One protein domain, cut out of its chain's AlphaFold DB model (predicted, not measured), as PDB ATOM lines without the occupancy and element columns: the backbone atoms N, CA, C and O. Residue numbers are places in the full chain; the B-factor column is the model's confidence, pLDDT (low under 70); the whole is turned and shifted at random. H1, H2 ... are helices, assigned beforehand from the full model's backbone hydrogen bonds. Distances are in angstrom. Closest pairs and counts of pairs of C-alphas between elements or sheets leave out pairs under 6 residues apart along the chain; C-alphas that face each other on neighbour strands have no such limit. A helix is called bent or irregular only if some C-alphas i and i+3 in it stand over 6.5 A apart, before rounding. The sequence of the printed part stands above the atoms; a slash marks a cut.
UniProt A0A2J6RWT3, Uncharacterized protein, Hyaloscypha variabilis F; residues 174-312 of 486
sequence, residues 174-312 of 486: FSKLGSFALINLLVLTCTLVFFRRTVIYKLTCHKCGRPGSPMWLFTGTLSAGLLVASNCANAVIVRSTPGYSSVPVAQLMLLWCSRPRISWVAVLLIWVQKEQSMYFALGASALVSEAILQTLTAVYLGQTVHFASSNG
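AT A GLANCE: This is residues 174 to 312 of the 486 residues of an uncharacterized protein of Hyaloscypha variabilis F (UniProt A0A2J6RWT3). Two long helices, H3 and H6, meet near their first ends and spread apart as a V, with the short helix H4 set between the arms and H5 packed on the first part of H6 away from H3. H1 reaches out to the side as an arm whose residues 174 to 183 stick out, and so do residues 302 to 312 at the far end of H6, beyond its kink. The printed part has 139 residues with six named helices, H1 to H6 in chain order, and no named strand; its class is all helix. It is only just loose, close to compact, with a radius of gyration of the C-alphas of 17.5 A and spans of 50 by 37 by 29 A.

HOW THE PARTS SIT: Begin with H6, residues 280 to 310, the hub, which touches three helices. Look near residue 296 for its kink of 42 degrees; H6 is neither bent nor irregular, but only just: C-alphas 296 and 299 are 6.1 A apart. With residues 281 to 293 alone it touches H3, residues 216 to 240, at a steep tilt of 47 degrees, the same way; their closest C-alphas, of Gly 220 and Ser 285, are 3.9 A apart. With residues 293 to 300 alone it touches H4, residues 249 to 257, at a steep tilt of 65 degrees, opposite ways, closest at the C-alphas of Cys 257 and Thr 297, 6.0 A. H4 also touches H3, at residues 228 to 239 alone, at a steep tilt of 51 degrees; the closest C-alphas, of Asn 231 and Met 253, are 5.1 A apart. With residues 280 to 290 alone H6 touches H5, residues 263 to 272, at a steep tilt of 48 degrees, opposite ways; here find the C-alphas of Val 267 and Gly 283, the closest, 4.6 A apart. The helix packing is mostly crossed, with 0 of these 4 pairs at a shallow tilt. H1, residues 174 to 194, is close to H5 but not clearly touching, with the C-alphas of Leu 188 and Ser 263 closest at 7.3 A, and is apart from H3, H4 and H6. H2, residues 197 to 203, touches no helix; it is about perpendicular to H1, at 87 degrees, and close but not clearly touching, with the C-alphas of Phe 194 and Ile 200 closest at 6.6 A. Every O i to N i+4 pair is within hydrogen-bond range in H1, H2, H3 and H4, against 3 of 6 in H5 and 25 of 27 in H6.

IN THESE COORDINATES: Find C-alpha 280 at (-22.124, 138.477, 401.729); from there H6 runs 42.5 A to C-alpha 310 at (-5.159, 106.990, 424.728). H3 runs 35.5 A from C-alpha 216, and H1 29.5 A from C-alpha 174 at (-7.596, 139.407, 434.946).

THE WHOLE: The C-alphas of Cys 205 and Gly 312 are the two farthest apart, 56.3 A. The printed part has no cut. The long link is H2 to H3, residues 204 to 215. The mean pLDDT of the printed part is 89.4; residues 274 and 276 are under 70.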
ATOM      1  N   PHE A 174      -6.691 138.381 435.464       87.56
ATOM      2  CA  PHE A 174      -7.596 139.407 434.946       87.56
ATOM      3  C   PHE A 174      -6.946 140.279 433.865       87.56
ATOM      4  O   PHE A 174      -7.568 140.548 432.842       87.56
ATOM      5  N   SER A 175      -5.678 140.672 434.035       90.00
ATOM      6  CA  SER A 175      -4.947 141.445 433.020       90.00
ATOM      7  C   SER A 175      -4.768 140.643 431.726       90.00
ATOM      8  O   SER A 175      -5.003 141.159 430.630       90.00
ATOM      9  N   LYS A 176      -4.457 139.343 431.847       85.69
ATOM     10  CA  LYS A 176      -4.370 138.428 430.700       85.69
ATOM     11  C   LYS A 176      -5.713 138.327 429.966       85.69
ATOM     12  O   LYS A 176      -5.759 138.558 428.758       85.69
ATOM     13  N   LEU A 177      -6.806 138.063 430.685       85.69
ATOM     14  CA  LEU A 177      -8.153 137.962 430.105       85.69
ATOM     15  C   LEU A 177      -8.634 139.290 429.500       85.69
ATOM     16  O   LEU A 177      -9.183 139.301 428.401       85.69
ATOM     17  N   GLY A 178      -8.369 140.412 430.171       88.25
ATOM     18  CA  GLY A 178      -8.710 141.751 429.693       88.25
ATOM     19  C   GLY A 178      -7.992 142.102 428.392       88.25
ATOM     20  O   GLY A 178      -8.627 142.577 427.450       88.25
ATOM     21  N   SER A 179      -6.696 141.790 428.287       86.62
ATOM     22  CA  SER A 179      -5.940 141.993 427.045       86.62
ATOM     23  C   SER A 179      -6.508 141.165 425.888       86.62
ATOM     24  O   SER A 179      -6.661 141.670 424.776       86.62
ATOM     25  N   PHE A 180      -6.914 139.921 426.160       83.62
ATOM     26  CA  PHE A 180      -7.533 139.050 425.168       83.62
ATOM     27  C   PHE A 180      -8.888 139.588 424.694       83.62
ATOM     28  O   PHE A 180      -9.138 139.647 423.487       83.62
ATOM     29  N   ALA A 181      -9.750 140.016 425.620       85.88
ATOM     30  CA  ALA A 181     -11.048 140.596 425.290       85.88
ATOM     31  C   ALA A 181     -10.896 141.886 424.468       85.88
ATOM     32  O   ALA A 181     -11.560 142.043 423.443       85.88
ATOM     33  N   LEU A 182      -9.973 142.767 424.867       88.75
ATOM     34  CA  LEU A 182      -9.706 144.028 424.177       88.75
ATOM     35  C   LEU A 182      -9.208 143.804 422.746       88.75
ATOM     36  O   LEU A 182      -9.726 144.423 421.820       88.75
ATOM     37  N   ILE A 183      -8.244 142.901 422.541       86.19
ATOM     38  CA  ILE A 183      -7.720 142.600 421.200       86.19
ATOM     39  C   ILE A 183      -8.828 142.040 420.305       86.19
ATOM     40  O   ILE A 183      -8.975 142.486 419.170       86.19
ATOM     41  N   ASN A 184      -9.646 141.110 420.806       85.25
ATOM     42  CA  ASN A 184     -10.759 140.564 420.026       85.25
ATOM     43  C   ASN A 184     -11.804 141.631 419.678       85.25
ATOM     44  O   ASN A 184     -12.303 141.644 418.553       85.25
ATOM     45  N   LEU A 185     -12.109 142.541 420.609       86.75
ATOM     46  CA  LEU A 185     -13.013 143.661 420.361       86.75
ATOM     47  C   LEU A 185     -12.455 144.593 419.281       86.75
ATOM     48  O   LEU A 185     -13.166 144.921 418.336       86.75
ATOM     49  N   LEU A 186     -11.175 144.964 419.376       89.00
ATOM     50  CA  LEU A 186     -10.504 145.792 418.373       89.00
ATOM     51  C   LEU A 186     -10.518 145.121 416.998       89.00
ATOM     52  O   LEU A 186     -10.919 145.749 416.022       89.00
ATOM     53  N   VAL A 187     -10.153 143.839 416.916       85.38
ATOM     54  CA  VAL A 187     -10.179 143.075 415.660       85.38
ATOM     55  C   VAL A 187     -11.593 143.021 415.085       85.38
ATOM     56  O   VAL A 187     -11.761 143.229 413.883       85.38
ATOM     57  N   LEU A 188     -12.616 142.800 415.914       83.75
ATOM     58  CA  LEU A 188     -14.012 142.804 415.479       83.75
ATOM     59  C   LEU A 188     -14.422 144.175 414.927       83.75
ATOM     60  O   LEU A 188     -14.950 144.252 413.817       83.75
ATOM     61  N   THR A 189     -14.145 145.259 415.652       87.00
ATOM     62  CA  THR A 189     -14.469 146.627 415.225       87.00
ATOM     63  C   THR A 189     -13.731 147.000 413.942       87.00
ATOM     64  O   THR A 189     -14.354 147.474 412.992       87.00
ATOM     65  N   CYS A 190     -12.427 146.721 413.861       87.06
ATOM     66  CA  CYS A 190     -11.641 146.913 412.646       87.06
ATOM     67  C   CYS A 190     -12.211 146.093 411.485       87.06
ATOM     68  O   CYS A 190     -12.323 146.608 410.375       87.06
ATOM     69  N   THR A 191     -12.640 144.854 411.732       82.69
ATOM     70  CA  THR A 191     -13.259 144.012 410.704       82.69
ATOM     71  C   THR A 191     -14.546 144.648 410.179       82.69
ATOM     72  O   THR A 191     -14.712 144.804 408.973       82.69
ATOM     73  N   LEU A 192     -15.436 145.097 411.066       84.25
ATOM     74  CA  LEU A 192     -16.703 145.725 410.677       84.25
ATOM     75  C   LEU A 192     -16.510 147.039 409.901       84.25
ATOM     76  O   LEU A 192     -17.271 147.319 408.974       84.25
ATOM     77  N   VAL A 193     -15.489 147.829 410.250       87.69
ATOM     78  CA  VAL A 193     -15.204 149.120 409.605       87.69
ATOM     79  C   VAL A 193     -14.450 148.933 408.287       87.69
ATOM     80  O   VAL A 193     -14.924 149.369 407.236       87.69
ATOM     81  N   PHE A 194     -13.290 148.273 408.317       85.50
ATOM     82  CA  PHE A 194     -12.391 148.184 407.164       85.50
ATOM     83  C   PHE A 194     -12.849 147.168 406.125       85.50
ATOM     84  O   PHE A 194     -12.634 147.391 404.934       85.50
ATOM     85  N   PHE A 195     -13.523 146.092 406.540       81.44
ATOM     86  CA  PHE A 195     -14.021 145.089 405.599       81.44
ATOM     87  C   PHE A 195     -15.433 145.383 405.094       81.44
ATOM     88  O   PHE A 195     -16.036 144.576 404.377       81.44
ATOM     89  N   ARG A 196     -15.959 146.578 405.384       85.88
ATOM     90  CA  ARG A 196     -17.125 147.074 404.667       85.88
ATOM     91  C   ARG A 196     -16.778 147.171 403.187       85.88
ATOM     92  O   ARG A 196     -15.782 147.772 402.790       85.88
ATOM     93  N   ARG A 197     -17.651 146.616 402.351       85.69
ATOM     94  CA  ARG A 197     -17.452 146.520 400.903       85.69
ATOM     95  C   ARG A 197     -17.047 147.844 400.238       85.69
ATOM     96  O   ARG A 197     -16.170 147.844 399.382       85.69
ATOM     97  N   THR A 198     -17.652 148.963 400.639       89.06
ATOM     98  CA  THR A 198     -17.331 150.304 400.116       89.06
ATOM     99  C   THR A 198     -15.925 150.769 400.487       89.06
ATOM    100  O   THR A 198     -15.269 151.424 399.680       89.06
ATOM    101  N   VAL A 199     -15.454 150.415 401.684       91.19
ATOM    102  CA  VAL A 199     -14.113 150.752 402.173       91.19
ATOM    103  C   VAL A 199     -13.074 149.912 401.443       91.19
ATOM    104  O   VAL A 199     -12.159 150.487 400.865       91.19
ATOM    105  N   ILE A 200     -13.270 148.590 401.347       89.44
ATOM    106  CA  ILE A 200     -12.396 147.705 400.552       89.44
ATOM    107  C   ILE A 200     -12.322 148.183 399.102       89.44
ATOM    108  O   ILE A 200     -11.236 148.245 398.530       89.44
ATOM    109  N   TYR A 201     -13.461 148.530 398.502       91.62
ATOM    110  CA  TYR A 201     -13.511 148.994 397.119       91.62
ATOM    111  C   TYR A 201     -12.657 150.245 396.900       91.62
ATOM    112  O   TYR A 201     -11.901 150.298 395.934       91.62
ATOM    113  N   LYS A 202     -12.701 151.210 397.824       94.06
ATOM    114  CA  LYS A 202     -11.836 152.395 397.765       94.06
ATOM    115  C   LYS A 202     -10.369 152.060 398.052       94.06
ATOM    116  O   LYS A 202      -9.505 152.458 397.280       94.06
ATOM    117  N   LEU A 203     -10.095 151.297 399.112       92.56
ATOM    118  CA  LEU A 203      -8.739 150.955 399.559       92.56
ATOM    119  C   LEU A 203      -7.965 150.142 398.514       92.56
ATOM    120  O   LEU A 203      -6.765 150.310 398.351       92.56
ATOM    121  N   THR A 204      -8.659 149.274 397.780       92.25
ATOM    122  CA  THR A 204      -8.062 148.417 396.741       92.25
ATOM    123  C   THR A 204      -8.127 149.035 395.347       92.25
ATOM    124  O   THR A 204      -8.067 148.315 394.348       92.25
ATOM    125  N   CYS A 205      -8.292 150.359 395.261       94.38
ATOM    126  CA  CYS A 205      -8.376 151.100 394.005       94.38
ATOM    127  C   CYS A 205      -9.371 150.466 393.021       94.38
ATOM    128  O   CYS A 205      -9.076 150.285 391.842       94.38
ATOM    129  N   HIS A 206     -10.563 150.121 393.507       91.88
ATOM    130  CA  HIS A 206     -11.679 149.585 392.724       91.88
ATOM    131  C   HIS A 206     -11.465 148.154 392.181       91.88
ATOM    132  O   HIS A 206     -12.277 147.686 391.368       91.88
ATOM    133  N   LYS A 207     -10.408 147.441 392.615       89.25
ATOM    134  CA  LYS A 207     -10.130 146.047 392.212       89.25
ATOM    135  C   LYS A 207     -10.902 145.016 393.044       89.25
ATOM    136  O   LYS A 207     -11.453 144.080 392.472       89.25
ATOM    137  N   CYS A 208     -10.994 145.187 394.366       90.25
ATOM    138  CA  CYS A 208     -11.752 144.293 395.254       90.25
ATOM    139  C   CYS A 208     -13.097 144.916 395.664       90.25
ATOM    140  O   CYS A 208     -13.316 146.109 395.501       90.25
ATOM    141  N   GLY A 209     -14.029 144.119 396.199       84.50
ATOM    142  CA  GLY A 209     -15.298 144.639 396.736       84.50
ATOM    143  C   GLY A 209     -16.368 144.993 395.690       84.50
ATOM    144  O   GLY A 209     -17.382 145.604 396.030       84.50
ATOM    145  N   ARG A 210     -16.201 144.598 394.422       88.44
ATOM    146  CA  ARG A 210     -17.279 144.678 393.417       88.44
ATOM    147  C   ARG A 210     -18.393 143.661 393.731       88.44
ATOM    148  O   ARG A 210     -18.092 142.581 394.244       88.44
ATOM    149  N   PRO A 211     -19.671 143.978 393.452       85.38
ATOM    150  CA  PRO A 211     -20.760 143.024 393.661       85.38
ATOM    151  C   PRO A 211     -20.530 141.790 392.785       85.38
ATOM    152  O   PRO A 211     -20.160 141.928 391.625       85.38
ATOM    153  N   GLY A 212     -20.706 140.594 393.350       83.94
ATOM    154  CA  GLY A 212     -20.514 139.329 392.629       83.94
ATOM    155  C   GLY A 212     -19.058 138.955 392.316       83.94
ATOM    156  O   GLY A 212     -18.819 137.893 391.753       83.94
ATOM    157  N   SER A 213     -18.074 139.780 392.688       87.44
ATOM    158  CA  SER A 213     -16.664 139.473 392.442       87.44
ATOM    159  C   SER A 213     -16.170 138.319 393.330       87.44
ATOM    160  O   SER A 213     -16.455 138.333 394.528       87.44
ATOM    161  N   PRO A 214     -15.373 137.368 392.802       88.94
ATOM    162  CA  PRO A 214     -14.804 136.258 393.575       88.94
ATOM    163  C   PRO A 214     -13.650 136.676 394.502       88.94
ATOM    164  O   PRO A 214     -13.097 135.840 395.213       88.94
ATOM    165  N   MET A 215     -13.289 137.965 394.539       89.75
ATOM    166  CA  MET A 215     -12.171 138.476 395.345       89.75
ATOM    167  C   MET A 215     -12.339 138.263 396.858       89.75
ATOM    168  O   MET A 215     -11.372 138.431 397.596       89.75
ATOM    169  N   TRP A 216     -13.523 137.847 397.323       89.44
ATOM    170  CA  TRP A 216     -13.734 137.424 398.709       89.44
ATOM    171  C   TRP A 216     -12.877 136.208 399.105       89.44
ATOM    172  O   TRP A 216     -12.552 136.066 400.285       89.44
ATOM    173  N   LEU A 217     -12.472 135.359 398.148       92.06
ATOM    174  CA  LEU A 217     -11.515 134.274 398.392       92.06
ATOM    175  C   LEU A 217     -10.151 134.844 398.779       92.06
ATOM    176  O   LEU A 217      -9.626 134.521 399.839       92.06
ATOM    177  N   PHE A 218      -9.630 135.764 397.964       92.50
ATOM    178  CA  PHE A 218      -8.347 136.417 398.213       92.50
ATOM    179  C   PHE A 218      -8.340 137.168 399.548       92.50
ATOM    180  O   PHE A 218      -7.413 137.000 400.335       92.50
ATOM    181  N   THR A 219      -9.381 137.954 399.851       90.81
ATOM    182  CA  THR A 219      -9.455 138.680 401.130       90.81
ATOM    183  C   THR A 219      -9.603 137.743 402.327       90.81
ATOM    184  O   THR A 219      -9.069 138.046 403.392       90.81
ATOM    185  N   GLY A 220     -10.271 136.595 402.167       91.56
ATOM    186  CA  GLY A 220     -10.334 135.550 403.191       91.56
ATOM    187  C   GLY A 220      -8.972 134.901 403.449       91.56
ATOM    188  O   GLY A 220      -8.540 134.814 404.597       91.56
ATOM    189  N   THR A 221      -8.251 134.519 402.392       94.38
ATOM    190  CA  THR A 221      -6.895 133.959 402.498       94.38
ATOM    191  C   THR A 221      -5.909 134.965 403.085       94.38
ATOM    192  O   THR A 221      -5.135 134.612 403.969       94.38
ATOM    193  N   LEU A 222      -5.965 136.227 402.650       92.31
ATOM    194  CA  LEU A 222      -5.134 137.296 403.199       92.31
ATOM    195  C   LEU A 222      -5.420 137.509 404.692       92.31
ATOM    196  O   LEU A 222      -4.486 137.626 405.476       92.31
ATOM    197  N   SER A 223      -6.695 137.504 405.094       91.25
ATOM    198  CA  SER A 223      -7.096 137.584 406.504       91.25
ATOM    199  C   SER A 223      -6.513 136.430 407.326       91.25
ATOM    200  O   SER A 223      -5.901 136.669 408.369       91.25
ATOM    201  N   ALA A 224      -6.628 135.188 406.847       93.88
ATOM    202  CA  ALA A 224      -6.023 134.037 407.515       93.88
ATOM    203  C   ALA A 224      -4.498 134.175 407.615       93.88
ATOM    204  O   ALA A 224      -3.940 133.979 408.692       93.88
ATOM    205  N   GLY A 225      -3.839 134.574 406.524       95.00
ATOM    206  CA  GLY A 225      -2.394 134.792 406.478       95.00
ATOM    207  C   GLY A 225      -1.927 135.846 407.480       95.00
ATOM    208  O   GLY A 225      -0.977 135.602 408.215       95.00
ATOM    209  N   LEU A 226      -2.631 136.977 407.583       91.62
ATOM    210  CA  LEU A 226      -2.332 138.026 408.563       91.62
ATOM    211  C   LEU A 226      -2.500 137.538 410.007       91.62
ATOM    212  O   LEU A 226      -1.684 137.867 410.865       91.62
ATOM    213  N   LEU A 227      -3.525 136.728 410.284       92.50
ATOM    214  CA  LEU A 227      -3.740 136.154 411.615       92.50
ATOM    215  C   LEU A 227      -2.643 135.146 411.985       92.50
ATOM    216  O   LEU A 227      -2.136 135.180 413.106       92.50
ATOM    217  N   VAL A 228      -2.240 134.288 411.044       95.44
ATOM    218  CA  VAL A 228      -1.117 133.354 411.235       95.44
ATOM    219  C   VAL A 228       0.191 134.120 411.431       95.44
ATOM    220  O   VAL A 228       0.923 133.837 412.375       95.44
ATOM    221  N   ALA A 229       0.460 135.132 410.602       95.19
ATOM    222  CA  ALA A 229       1.653 135.967 410.709       95.19
ATOM    223  C   ALA A 229       1.714 136.715 412.049       95.19
ATOM    224  O   ALA A 229       2.773 136.769 412.665       95.19
ATOM    225  N   SER A 230       0.582 137.227 412.541       92.62
ATOM    226  CA  SER A 230       0.490 137.866 413.859       92.62
ATOM    227  C   SER A 230       0.820 136.889 414.994       92.62
ATOM    228  O   SER A 230       1.652 137.185 415.852       92.62
ATOM    229  N   ASN A 231       0.246 135.682 414.968       94.31
ATOM    230  CA  ASN A 231       0.573 134.642 415.947       94.31
ATOM    231  C   ASN A 231       2.044 134.208 415.860       94.31
ATOM    232  O   ASN A 231       2.667 133.971 416.893       94.31
ATOM    233  N   CYS A 232       2.610 134.151 414.652       96.62
ATOM    234  CA  CYS A 232       4.021 133.852 414.433       96.62
ATOM    235  C   CYS A 232       4.916 134.943 415.031       96.62
ATOM    236  O   CYS A 232       5.810 134.640 415.815       96.62
ATOM    237  N   ALA A 233       4.630 136.214 414.740       96.19
ATOM    238  CA  ALA A 233       5.366 137.352 415.284       96.19
ATOM    239  C   ALA A 233       5.339 137.354 416.818       96.19
ATOM    240  O   ALA A 233       6.384 137.481 417.450       96.19
ATOM    241  N   ASN A 234       4.172 137.117 417.423       93.56
ATOM    242  CA  ASN A 234       4.059 136.986 418.874       93.56
ATOM    243  C   ASN A 234       4.933 135.834 419.414       93.56
ATOM    244  O   ASN A 234       5.529 135.967 420.480       93.56
ATOM    245  N   ALA A 235       5.029 134.711 418.695       95.62
ATOM    246  CA  ALA A 235       5.768 133.537 419.154       95.62
ATOM    247  C   ALA A 235       7.279 133.774 419.036       95.62
ATOM    248  O   ALA A 235       8.040 133.399 419.926       95.62
ATOM    249  N   VAL A 236       7.702 134.479 417.982       97.25
ATOM    250  CA  VAL A 236       9.074 134.970 417.816       97.25
ATOM    251  C   VAL A 236       9.436 135.950 418.929       97.25
ATOM    252  O   VAL A 236      10.523 135.834 419.485       97.25
ATOM    253  N   ILE A 237       8.543 136.872 419.306       96.38
ATOM    254  CA  ILE A 237       8.779 137.813 420.415       96.38
ATOM    255  C   ILE A 237       8.969 137.062 421.736       96.38
ATOM    256  O   ILE A 237       9.914 137.361 422.468       96.38
ATOM    257  N   VAL A 238       8.117 136.071 422.031       94.75
ATOM    258  CA  VAL A 238       8.273 135.233 423.232       94.75
ATOM    259  C   VAL A 238       9.633 134.548 423.217       94.75
ATOM    260  O   VAL A 238      10.388 134.718 424.164       94.75
ATOM    261  N   ARG A 239       9.995 133.872 422.123       95.75
ATOM    262  CA  ARG A 239      11.290 133.184 422.022       95.75
ATOM    263  C   ARG A 239      12.496 134.125 422.096       95.75
ATOM    264  O   ARG A 239      13.537 133.744 422.611       95.75
ATOM    265  N   SER A 240      12.359 135.344 421.577       95.38
ATOM    266  CA  SER A 240      13.420 136.363 421.599       95.38
ATOM    267  C   SER A 240      13.563 137.038 422.965       95.38
ATOM    268  O   SER A 240      14.500 137.807 423.176       95.38
ATOM    269  N   THR A 241      12.632 136.798 423.891       92.56
ATOM    270  CA  THR A 241      12.722 137.316 425.256       92.56
ATOM    271  C   THR A 241      13.734 136.472 426.043       92.56
ATOM    272  O   THR A 241      13.573 135.251 426.090       92.56
ATOM    273  N   PRO A 242      14.758 137.080 426.682       92.38
ATOM    274  CA  PRO A 242      15.745 136.342 427.472       92.38
ATOM    275  C   PRO A 242      15.084 135.432 428.512       92.38
ATOM    276  O   PRO A 242      14.189 135.873 429.240       92.38
ATOM    277  N   GLY A 243      15.521 134.173 428.561       90.00
ATOM    278  CA  GLY A 243      14.926 133.127 429.396       90.00
ATOM    279  C   GLY A 243      13.822 132.290 428.736       90.00
ATOM    280  O   GLY A 243      13.282 131.413 429.396       90.00
ATOM    281  N   TYR A 244      13.466 132.524 427.467       93.56
ATOM    282  CA  TYR A 244      12.432 131.755 426.746       93.56
ATOM    283  C   TYR A 244      12.920 131.173 425.402       93.56
ATOM    284  O   TYR A 244      12.119 130.862 424.516       93.56
ATOM    285  N   SER A 245      14.232 131.006 425.219       94.56
ATOM    286  CA  SER A 245      14.848 130.557 423.955       94.56
ATOM    287  C   SER A 245      14.427 129.155 423.514       94.56
ATOM    288  O   SER A 245      14.417 128.866 422.309       94.56
ATOM    289  N   SER A 246      14.085 128.300 424.480       95.00
ATOM    290  CA  SER A 246      13.683 126.903 424.290       95.00
ATOM    291  C   SER A 246      12.292 126.740 423.670       95.00
ATOM    292  O   SER A 246      11.965 125.666 423.169       95.00
ATOM    293  N   VAL A 247      11.473 127.798 423.648       96.06
ATOM    294  CA  VAL A 247      10.075 127.707 423.212       96.06
ATOM    295  C   VAL A 247       9.978 127.490 421.689       96.06
ATOM    296  O   VAL A 247      10.447 128.327 420.906       96.06
ATOM    297  N   PRO A 248       9.324 126.412 421.218       96.88
ATOM    298  CA  PRO A 248       9.199 126.131 419.792       96.88
ATOM    299  C   PRO A 248       8.194 127.083 419.119       96.88
ATOM    300  O   PRO A 248       6.981 126.973 419.293       96.88
ATOM    301  N   VAL A 249       8.698 128.004 418.287       96.94
ATOM    302  CA  VAL A 249       7.903 129.076 417.639       96.94
ATOM    303  C   VAL A 249       6.705 128.534 416.861       96.94
ATOM    304  O   VAL A 249       5.592 129.023 417.027       96.94
ATOM    305  N   ALA A 250       6.922 127.526 416.009       95.62
ATOM    306  CA  ALA A 250       5.868 126.984 415.150       95.62
ATOM    307  C   ALA A 250       4.742 126.340 415.969       95.62
ATOM    308  O   ALA A 250       3.563 126.537 415.685       95.62
ATOM    309  N   GLN A 251       5.118 125.617 417.020       95.38
ATOM    310  CA  GLN A 251       4.200 124.936 417.922       95.38
ATOM    311  C   GLN A 251       3.391 125.935 418.760       95.38
ATOM    312  O   GLN A 251       2.165 125.849 418.815       95.38
ATOM    313  N   LEU A 252       4.044 126.964 419.310       95.12
ATOM    314  CA  LEU A 252       3.367 128.044 420.031       95.12
ATOM    315  C   LEU A 252       2.429 128.855 419.121       95.12
ATOM    316  O   LEU A 252       1.311 129.190 419.515       95.12
ATOM    317  N   MET A 253       2.852 129.139 417.886       95.69
ATOM    318  CA  MET A 253       2.019 129.807 416.884       95.69
ATOM    319  C   MET A 253       0.747 128.999 416.592       95.69
ATOM    320  O   MET A 253      -0.349 129.565 416.597       95.69
ATOM    321  N   LEU A 254       0.876 127.692 416.340       93.75
ATOM    322  CA  LEU A 254      -0.262 126.809 416.068       93.75
ATOM    323  C   LEU A 254      -1.184 126.679 417.286       93.75
ATOM    324  O   LEU A 254      -2.403 126.774 417.132       93.75
ATOM    325  N   LEU A 255      -0.622 126.580 418.494       93.25
ATOM    326  CA  LEU A 255      -1.392 126.602 419.737       93.25
ATOM    327  C   LEU A 255      -2.201 127.899 419.877       93.25
ATOM    328  O   LEU A 255      -3.334 127.893 420.339       93.25
ATOM    329  N   TRP A 256      -1.673 129.045 419.454       93.06
ATOM    330  CA  TRP A 256      -2.453 130.283 419.471       93.06
ATOM    331  C   TRP A 256      -3.459 130.403 418.336       93.06
ATOM    332  O   TRP A 256      -4.440 131.139 418.469       93.06
ATOM    333  N   CYS A 257      -3.267 129.663 417.246       93.00
ATOM    334  CA  CYS A 257      -4.286 129.542 416.217       93.00
ATOM    335  C   CYS A 257      -5.531 128.789 416.714       93.00
ATOM    336  O   CYS A 257      -6.616 129.098 416.218       93.00
ATOM    337  N   SER A 258      -5.413 127.907 417.713       92.31
ATOM    338  CA  SER A 258      -6.552 127.150 418.255       92.31
ATOM    339  C   SER A 258      -7.488 127.959 419.158       92.31
ATOM    340  O   SER A 258      -8.569 127.486 419.512       92.31
ATOM    341  N   ARG A 259      -7.115 129.194 419.522       88.94
ATOM    342  CA  ARG A 259      -7.956 130.038 420.378       88.94
ATOM    343  C   ARG A 259      -9.304 130.323 419.702       88.94
ATOM    344  O   ARG A 259      -9.324 130.644 418.510       88.94
ATOM    345  N   PRO A 260     -10.422 130.286 420.449       81.06
ATOM    346  CA  PRO A 260     -11.732 130.621 419.905       81.06
ATOM    347  C   PRO A 260     -11.750 132.077 419.429       81.06
ATOM    348  O   PRO A 260     -11.266 132.978 420.117       81.06
ATOM    349  N   ARG A 261     -12.314 132.306 418.240       82.50
ATOM    350  CA  ARG A 261     -12.364 133.623 417.591       82.50
ATOM    351  C   ARG A 261     -13.803 134.083 417.435       82.50
ATOM    352  O   ARG A 261     -14.698 133.291 417.159       82.50
ATOM    353  N   ILE A 262     -14.020 135.388 417.554       83.00
ATOM    354  CA  ILE A 262     -15.347 136.008 417.385       83.00
ATOM    355  C   ILE A 262     -15.708 136.179 415.893       83.00
ATOM    356  O   ILE A 262     -16.824 136.549 415.546       83.00
ATOM    357  N   SER A 263     -14.803 135.845 414.974       80.62
ATOM    358  CA  SER A 263     -15.018 135.829 413.515       80.62
ATOM    359  C   SER A 263     -16.254 135.033 413.076       80.62
ATOM    360  O   SER A 263     -16.900 135.407 412.096       80.62
ATOM    361  N   TRP A 264     -16.667 134.014 413.836       81.31
ATOM    362  CA  TRP A 264     -17.927 133.293 413.618       81.31
ATOM    363  C   TRP A 264     -19.161 134.206 413.646       81.31
ATOM    364  O   TRP A 264     -20.132 133.957 412.932       81.31
ATOM    365  N   VAL A 265     -19.118 135.316 414.388       82.19
ATOM    366  CA  VAL A 265     -20.183 136.330 414.384       82.19
ATOM    367  C   VAL A 265     -20.316 136.984 413.006       82.19
ATOM    368  O   VAL A 265     -21.433 137.231 412.559       82.19
ATOM    369  N   ALA A 266     -19.213 137.192 412.278       83.19
ATOM    370  CA  ALA A 266     -19.267 137.717 410.913       83.19
ATOM    371  C   ALA A 266     -19.911 136.720 409.933       83.19
ATOM    372  O   ALA A 266     -20.622 137.131 409.016       83.19
ATOM    373  N   VAL A 267     -19.740 135.412 410.156       82.19
ATOM    374  CA  VAL A 267     -20.443 134.368 409.388       82.19
ATOM    375  C   VAL A 267     -21.950 134.414 409.666       82.19
ATOM    376  O   VAL A 267     -22.754 134.279 408.742       82.19
ATOM    377  N   LEU A 268     -22.362 134.686 410.910       81.06
ATOM    378  CA  LEU A 268     -23.782 134.843 411.252       81.06
ATOM    379  C   LEU A 268     -24.445 136.019 410.511       81.06
ATOM    380  O   LEU A 268     -25.632 135.940 410.188       81.06
ATOM    381  N   LEU A 269     -23.691 137.066 410.151       81.06
ATOM    382  CA  LEU A 269     -24.216 138.201 409.377       81.06
ATOM    383  C   LEU A 269     -24.699 137.807 407.972       81.06
ATOM    384  O   LEU A 269     -25.587 138.475 407.436       81.06
ATOM    385  N   ILE A 270     -24.192 136.706 407.397       81.81
ATOM    386  CA  ILE A 270     -24.667 136.175 406.105       81.81
ATOM    387  C   ILE A 270     -26.166 135.858 406.176       81.81
ATOM    388  O   ILE A 270     -26.905 136.103 405.221       81.81
ATOM    389  N   TRP A 271     -26.626 135.340 407.318       77.94
ATOM    390  CA  TRP A 271     -28.017 134.948 407.522       77.94
ATOM    391  C   TRP A 271     -28.934 136.148 407.744       77.94
ATOM    392  O   TRP A 271     -30.061 136.152 407.253       77.94
ATOM    393  N   VAL A 272     -28.449 137.170 408.456       80.00
ATOM    394  CA  VAL A 272     -29.247 138.350 408.822       80.00
ATOM    395  C   VAL A 272     -29.511 139.255 407.616       80.00
ATOM    396  O   VAL A 272     -30.589 139.833 407.521       80.00
ATOM    397  N   GLN A 273     -28.570 139.368 406.673       76.69
ATOM    398  CA  GLN A 273     -28.669 140.324 405.559       76.69
ATOM    399  C   GLN A 273     -28.600 139.683 404.172       76.69
ATOM    400  O   GLN A 273     -28.043 140.255 403.228       76.69
ATOM    401  N   LYS A 274     -29.206 138.502 404.030       66.38
ATOM    402  CA  LYS A 274     -29.248 137.769 402.758       66.38
ATOM    403  C   LYS A 274     -29.775 138.620 401.592       66.38
ATOM    404  O   LYS A 274     -29.283 138.479 400.478       66.38
ATOM    405  N   GLU A 275     -30.735 139.509 401.844       71.62
ATOM    406  CA  GLU A 275     -31.403 140.298 400.799       71.62
ATOM    407  C   GLU A 275     -30.561 141.465 400.268       71.62
ATOM    408  O   GLU A 275     -30.652 141.796 399.091       71.62
ATOM    409  N   GLN A 276     -29.695 142.067 401.093       67.75
ATOM    410  CA  GLN A 276     -28.967 143.276 400.689       67.75
ATOM    411  C   GLN A 276     -27.587 143.008 400.080       67.75
ATOM    412  O   GLN A 276     -26.950 143.939 399.589       67.75
ATOM    413  N   SER A 277     -27.093 141.762 400.082       72.62
ATOM    414  CA  SER A 277     -25.778 141.333 399.547       72.62
ATOM    415  C   SER A 277     -24.533 142.076 400.082       72.62
ATOM    416  O   SER A 277     -23.406 141.690 399.776       72.62
ATOM    417  N   MET A 278     -24.701 143.122 400.903       76.69
ATOM    418  CA  MET A 278     -23.635 144.046 401.306       76.69
ATOM    419  C   MET A 278     -22.554 143.351 402.140       76.69
ATOM    420  O   MET A 278     -21.371 143.623 401.945       76.69
ATOM    421  N   TYR A 279     -22.960 142.416 403.004       80.44
ATOM    422  CA  TYR A 279     -22.069 141.649 403.883       80.44
ATOM    423  C   TYR A 279     -21.838 140.212 403.417       80.44
ATOM    424  O   TYR A 279     -21.161 139.454 404.106       80.44
ATOM    425  N   PHE A 280     -22.352 139.826 402.245       84.94
ATOM    426  CA  PHE A 280     -22.124 138.477 401.729       84.94
ATOM    427  C   PHE A 280     -20.630 138.214 401.522       84.94
ATOM    428  O   PHE A 280     -20.107 137.222 402.014       84.94
ATOM    429  N   ALA A 281     -19.928 139.143 400.863       84.88
ATOM    430  CA  ALA A 281     -18.486 139.035 400.651       84.88
ATOM    431  C   ALA A 281     -17.708 139.008 401.978       84.88
ATOM    432  O   ALA A 281     -16.790 138.210 402.116       84.88
ATOM    433  N   LEU A 282     -18.115 139.822 402.963       86.81
ATOM    434  CA  LEU A 282     -17.508 139.833 404.297       86.81
ATOM    435  C   LEU A 282     -17.634 138.467 404.974       86.81
ATOM    436  O   LEU A 282     -16.640 137.894 405.409       86.81
ATOM    437  N   GLY A 283     -18.858 137.945 405.050       88.62
ATOM    438  CA  GLY A 283     -19.112 136.663 405.687       88.62
ATOM    439  C   GLY A 283     -18.457 135.502 404.939       88.62
ATOM    440  O   GLY A 283     -17.909 134.609 405.577       88.62
ATOM    441  N   ALA A 284     -18.445 135.528 403.602       88.75
ATOM    442  CA  ALA A 284     -17.764 134.523 402.789       88.75
ATOM    443  C   ALA A 284     -16.243 134.545 403.015       88.75
ATOM    444  O   ALA A 284     -15.644 133.494 403.231       88.75
ATOM    445  N   SER A 285     -15.616 135.726 403.042       89.81
ATOM    446  CA  SER A 285     -14.197 135.862 403.396       89.81
ATOM    447  C   SER A 285     -13.900 135.392 404.815       89.81
ATOM    448  O   SER A 285     -12.907 134.699 405.020       89.81
ATOM    449  N   ALA A 286     -14.754 135.733 405.787       91.00
ATOM    450  CA  ALA A 286     -14.611 135.270 407.165       91.00
ATOM    451  C   ALA A 286     -14.698 133.739 407.246       91.00
ATOM    452  O   ALA A 286     -13.880 133.124 407.919       91.00
ATOM    453  N   LEU A 287     -15.620 133.122 406.500       90.06
ATOM    454  CA  LEU A 287     -15.757 131.669 406.429       90.06
ATOM    455  C   LEU A 287     -14.519 130.999 405.812       90.06
ATOM    456  O   LEU A 287     -14.053 129.999 406.345       90.06
ATOM    457  N   VAL A 288     -13.968 131.550 404.723       91.12
ATOM    458  CA  VAL A 288     -12.717 131.054 404.110       91.12
ATOM    459  C   VAL A 288     -11.552 131.180 405.082       91.12
ATOM    460  O   VAL A 288     -10.794 130.229 405.259       91.12
ATOM    461  N   SER A 289     -11.422 132.347 405.718       92.88
ATOM    462  CA  SER A 289     -10.377 132.600 406.702       92.88
ATOM    463  C   SER A 289     -10.469 131.583 407.835       92.88
ATOM    464  O   SER A 289      -9.477 130.935 408.157       92.88
ATOM    465  N   GLU A 290     -11.661 131.405 408.409       91.00
ATOM    466  CA  GLU A 290     -11.897 130.417 409.457       91.00
ATOM    467  C   GLU A 290     -11.585 129.007 408.982       91.00
ATOM    468  O   GLU A 290     -10.845 128.322 409.667       91.00
ATOM    469  N   ALA A 291     -12.042 128.582 407.804       91.56
ATOM    470  CA  ALA A 291     -11.754 127.241 407.298       91.56
ATOM    471  C   ALA A 291     -10.244 126.939 407.283       91.56
ATOM    472  O   ALA A 291      -9.829 125.912 407.813       91.56
ATOM    473  N   ILE A 292      -9.419 127.865 406.776       93.50
ATOM    474  CA  ILE A 292      -7.951 127.724 406.764       93.50
ATOM    475  C   ILE A 292      -7.402 127.587 408.191       93.50
ATOM    476  O   ILE A 292      -6.577 126.721 408.479       93.50
ATOM    477  N   LEU A 293      -7.867 128.436 409.104       93.44
ATOM    478  CA  LEU A 293      -7.395 128.464 410.488       93.44
ATOM    479  C   LEU A 293      -7.853 127.233 411.283       93.44
ATOM    480  O   LEU A 293      -7.086 126.728 412.103       93.44
ATOM    481  N   GLN A 294      -9.061 126.730 411.020       93.19
ATOM    482  CA  GLN A 294      -9.581 125.489 411.590       93.19
ATOM    483  C   GLN A 294      -8.769 124.289 411.090       93.19
ATOM    484  O   GLN A 294      -8.448 123.416 411.888       93.19
ATOM    485  N   THR A 295      -8.349 124.267 409.818       92.12
ATOM    486  CA  THR A 295      -7.448 123.222 409.299       92.12
ATOM    487  C   THR A 295      -6.103 123.215 410.027       92.12
ATOM    488  O   THR A 295      -5.635 122.154 410.423       92.12
ATOM    489  N   LEU A 296      -5.498 124.383 410.261       94.06
ATOM    490  CA  LEU A 296      -4.251 124.473 411.037       94.06
ATOM    491  C   LEU A 296      -4.451 124.044 412.499       94.06
ATOM    492  O   LEU A 296      -3.601 123.377 413.082       94.06
ATOM    493  N   THR A 297      -5.594 124.412 413.076       92.69
ATOM    494  CA  THR A 297      -5.979 124.075 414.452       92.69
ATOM    495  C   THR A 297      -6.247 122.579 414.636       92.69
ATOM    496  O   THR A 297      -5.951 122.036 415.700       92.69
ATOM    497  N   ALA A 298      -6.753 121.907 413.597       94.31
ATOM    498  CA  ALA A 298      -7.090 120.486 413.616       94.31
ATOM    499  C   ALA A 298      -5.912 119.602 414.023       94.31
ATOM    500  O   ALA A 298      -6.106 118.620 414.729       94.31
ATOM    501  N   VAL A 299      -4.691 119.976 413.626       92.38
ATOM    502  CA  VAL A 299      -3.476 119.238 413.989       92.38
ATOM    503  C   VAL A 299      -3.314 119.191 415.509       92.38
ATOM    504  O   VAL A 299      -3.158 118.115 416.076       92.38
ATOM    505  N   TYR A 300      -3.420 120.342 416.175       93.69
ATOM    506  CA  TYR A 300      -3.238 120.444 417.623       93.69
ATOM    507  C   TYR A 300      -4.400 119.844 418.403       93.69
ATOM    508  O   TYR A 300      -4.184 119.040 419.301       93.69
ATOM    509  N   LEU A 301      -5.638 120.211 418.060       94.69
ATOM    510  CA  LEU A 301      -6.798 119.708 418.795       94.69
ATOM    511  C   LEU A 301      -7.008 118.208 418.564       94.69
ATOM    512  O   LEU A 301      -7.359 117.505 419.505       94.69
ATOM    513  N   GLY A 302      -6.711 117.697 417.367       95.19
ATOM    514  CA  GLY A 302      -6.715 116.263 417.087       95.19
ATOM    515  C   GLY A 302      -5.672 115.503 417.910       95.19
ATOM    516  O   GLY A 302      -5.998 114.479 418.508       95.19
ATOM    517  N   GLN A 303      -4.445 116.032 418.017       95.38
ATOM    518  CA  GLN A 303      -3.417 115.481 418.911       95.38
ATOM    519  C   GLN A 303      -3.882 115.479 420.369       95.38
ATOM    520  O   GLN A 303      -3.777 114.453 421.033       95.38
ATOM    521  N   THR A 304      -4.468 116.580 420.848       96.06
ATOM    522  CA  THR A 304      -5.034 116.673 422.200       96.06
ATOM    523  C   THR A 304      -6.123 115.625 422.441       96.06
ATOM    524  O   THR A 304      -6.129 114.979 423.488       96.06
ATOM    525  N   VAL A 305      -7.032 115.416 421.481       96.81
ATOM    526  CA  VAL A 305      -8.093 114.405 421.597       96.81
ATOM    527  C   VAL A 305      -7.511 112.997 421.633       96.81
ATOM    528  O   VAL A 305      -7.891 112.210 422.501       96.81
ATOM    529  N   HIS A 306      -6.581 112.685 420.729       96.38
ATOM    530  CA  HIS A 306      -5.929 111.380 420.670       96.38
ATOM    531  C   HIS A 306      -5.141 111.076 421.949       96.38
ATOM    532  O   HIS A 306      -5.264 109.987 422.508       96.38
ATOM    533  N   PHE A 307      -4.393 112.058 422.447       95.00
ATOM    534  CA  PHE A 307      -3.636 111.964 423.689       95.00
ATOM    535  C   PHE A 307      -4.543 111.701 424.895       95.00
ATOM    536  O   PHE A 307      -4.354 110.731 425.620       95.00
ATOM    537  N   ALA A 308      -5.596 112.498 425.076       94.69
ATOM    538  CA  ALA A 308      -6.527 112.297 426.184       94.69
ATOM    539  C   ALA A 308      -7.289 110.966 426.085       94.69
ATOM    540  O   ALA A 308      -7.586 110.336 427.098       94.69
ATOM    541  N   SER A 309      -7.600 110.519 424.864       94.88
ATOM    542  CA  SER A 309      -8.279 109.244 424.617       94.88
ATOM    543  C   SER A 309      -7.385 108.044 424.931       94.88
ATOM    544  O   SER A 309      -7.850 107.097 425.557       94.88
ATOM    545  N   SER A 310      -6.124 108.076 424.498       92.56
ATOM    546  CA  SER A 310      -5.159 106.990 424.728       92.56
ATOM    547  C   SER A 310      -4.786 106.836 426.202       92.56
ATOM    548  O   SER A 310      -4.640 105.709 426.658       92.56
ATOM    549  N   ASN A 311      -4.747 107.935 426.960       88.81
ATOM    550  CA  ASN A 311      -4.483 107.916 428.403       88.81
ATOM    551  C   ASN A 311      -5.751 107.748 429.269       88.81
ATOM    552  O   ASN A 311      -5.705 107.882 430.488       88.81
ATOM    553  N   GLY A 312      -6.923 107.501 428.668       89.50
ATOM    554  CA  GLY A 312      -8.166 107.283 429.424       89.50
ATOM    555  C   GLY A 312      -8.691 108.517 430.174       89.50
ATOM    556  O   GLY A 312      -9.567 108.397 431.033       89.50
TER     557      GLY A 312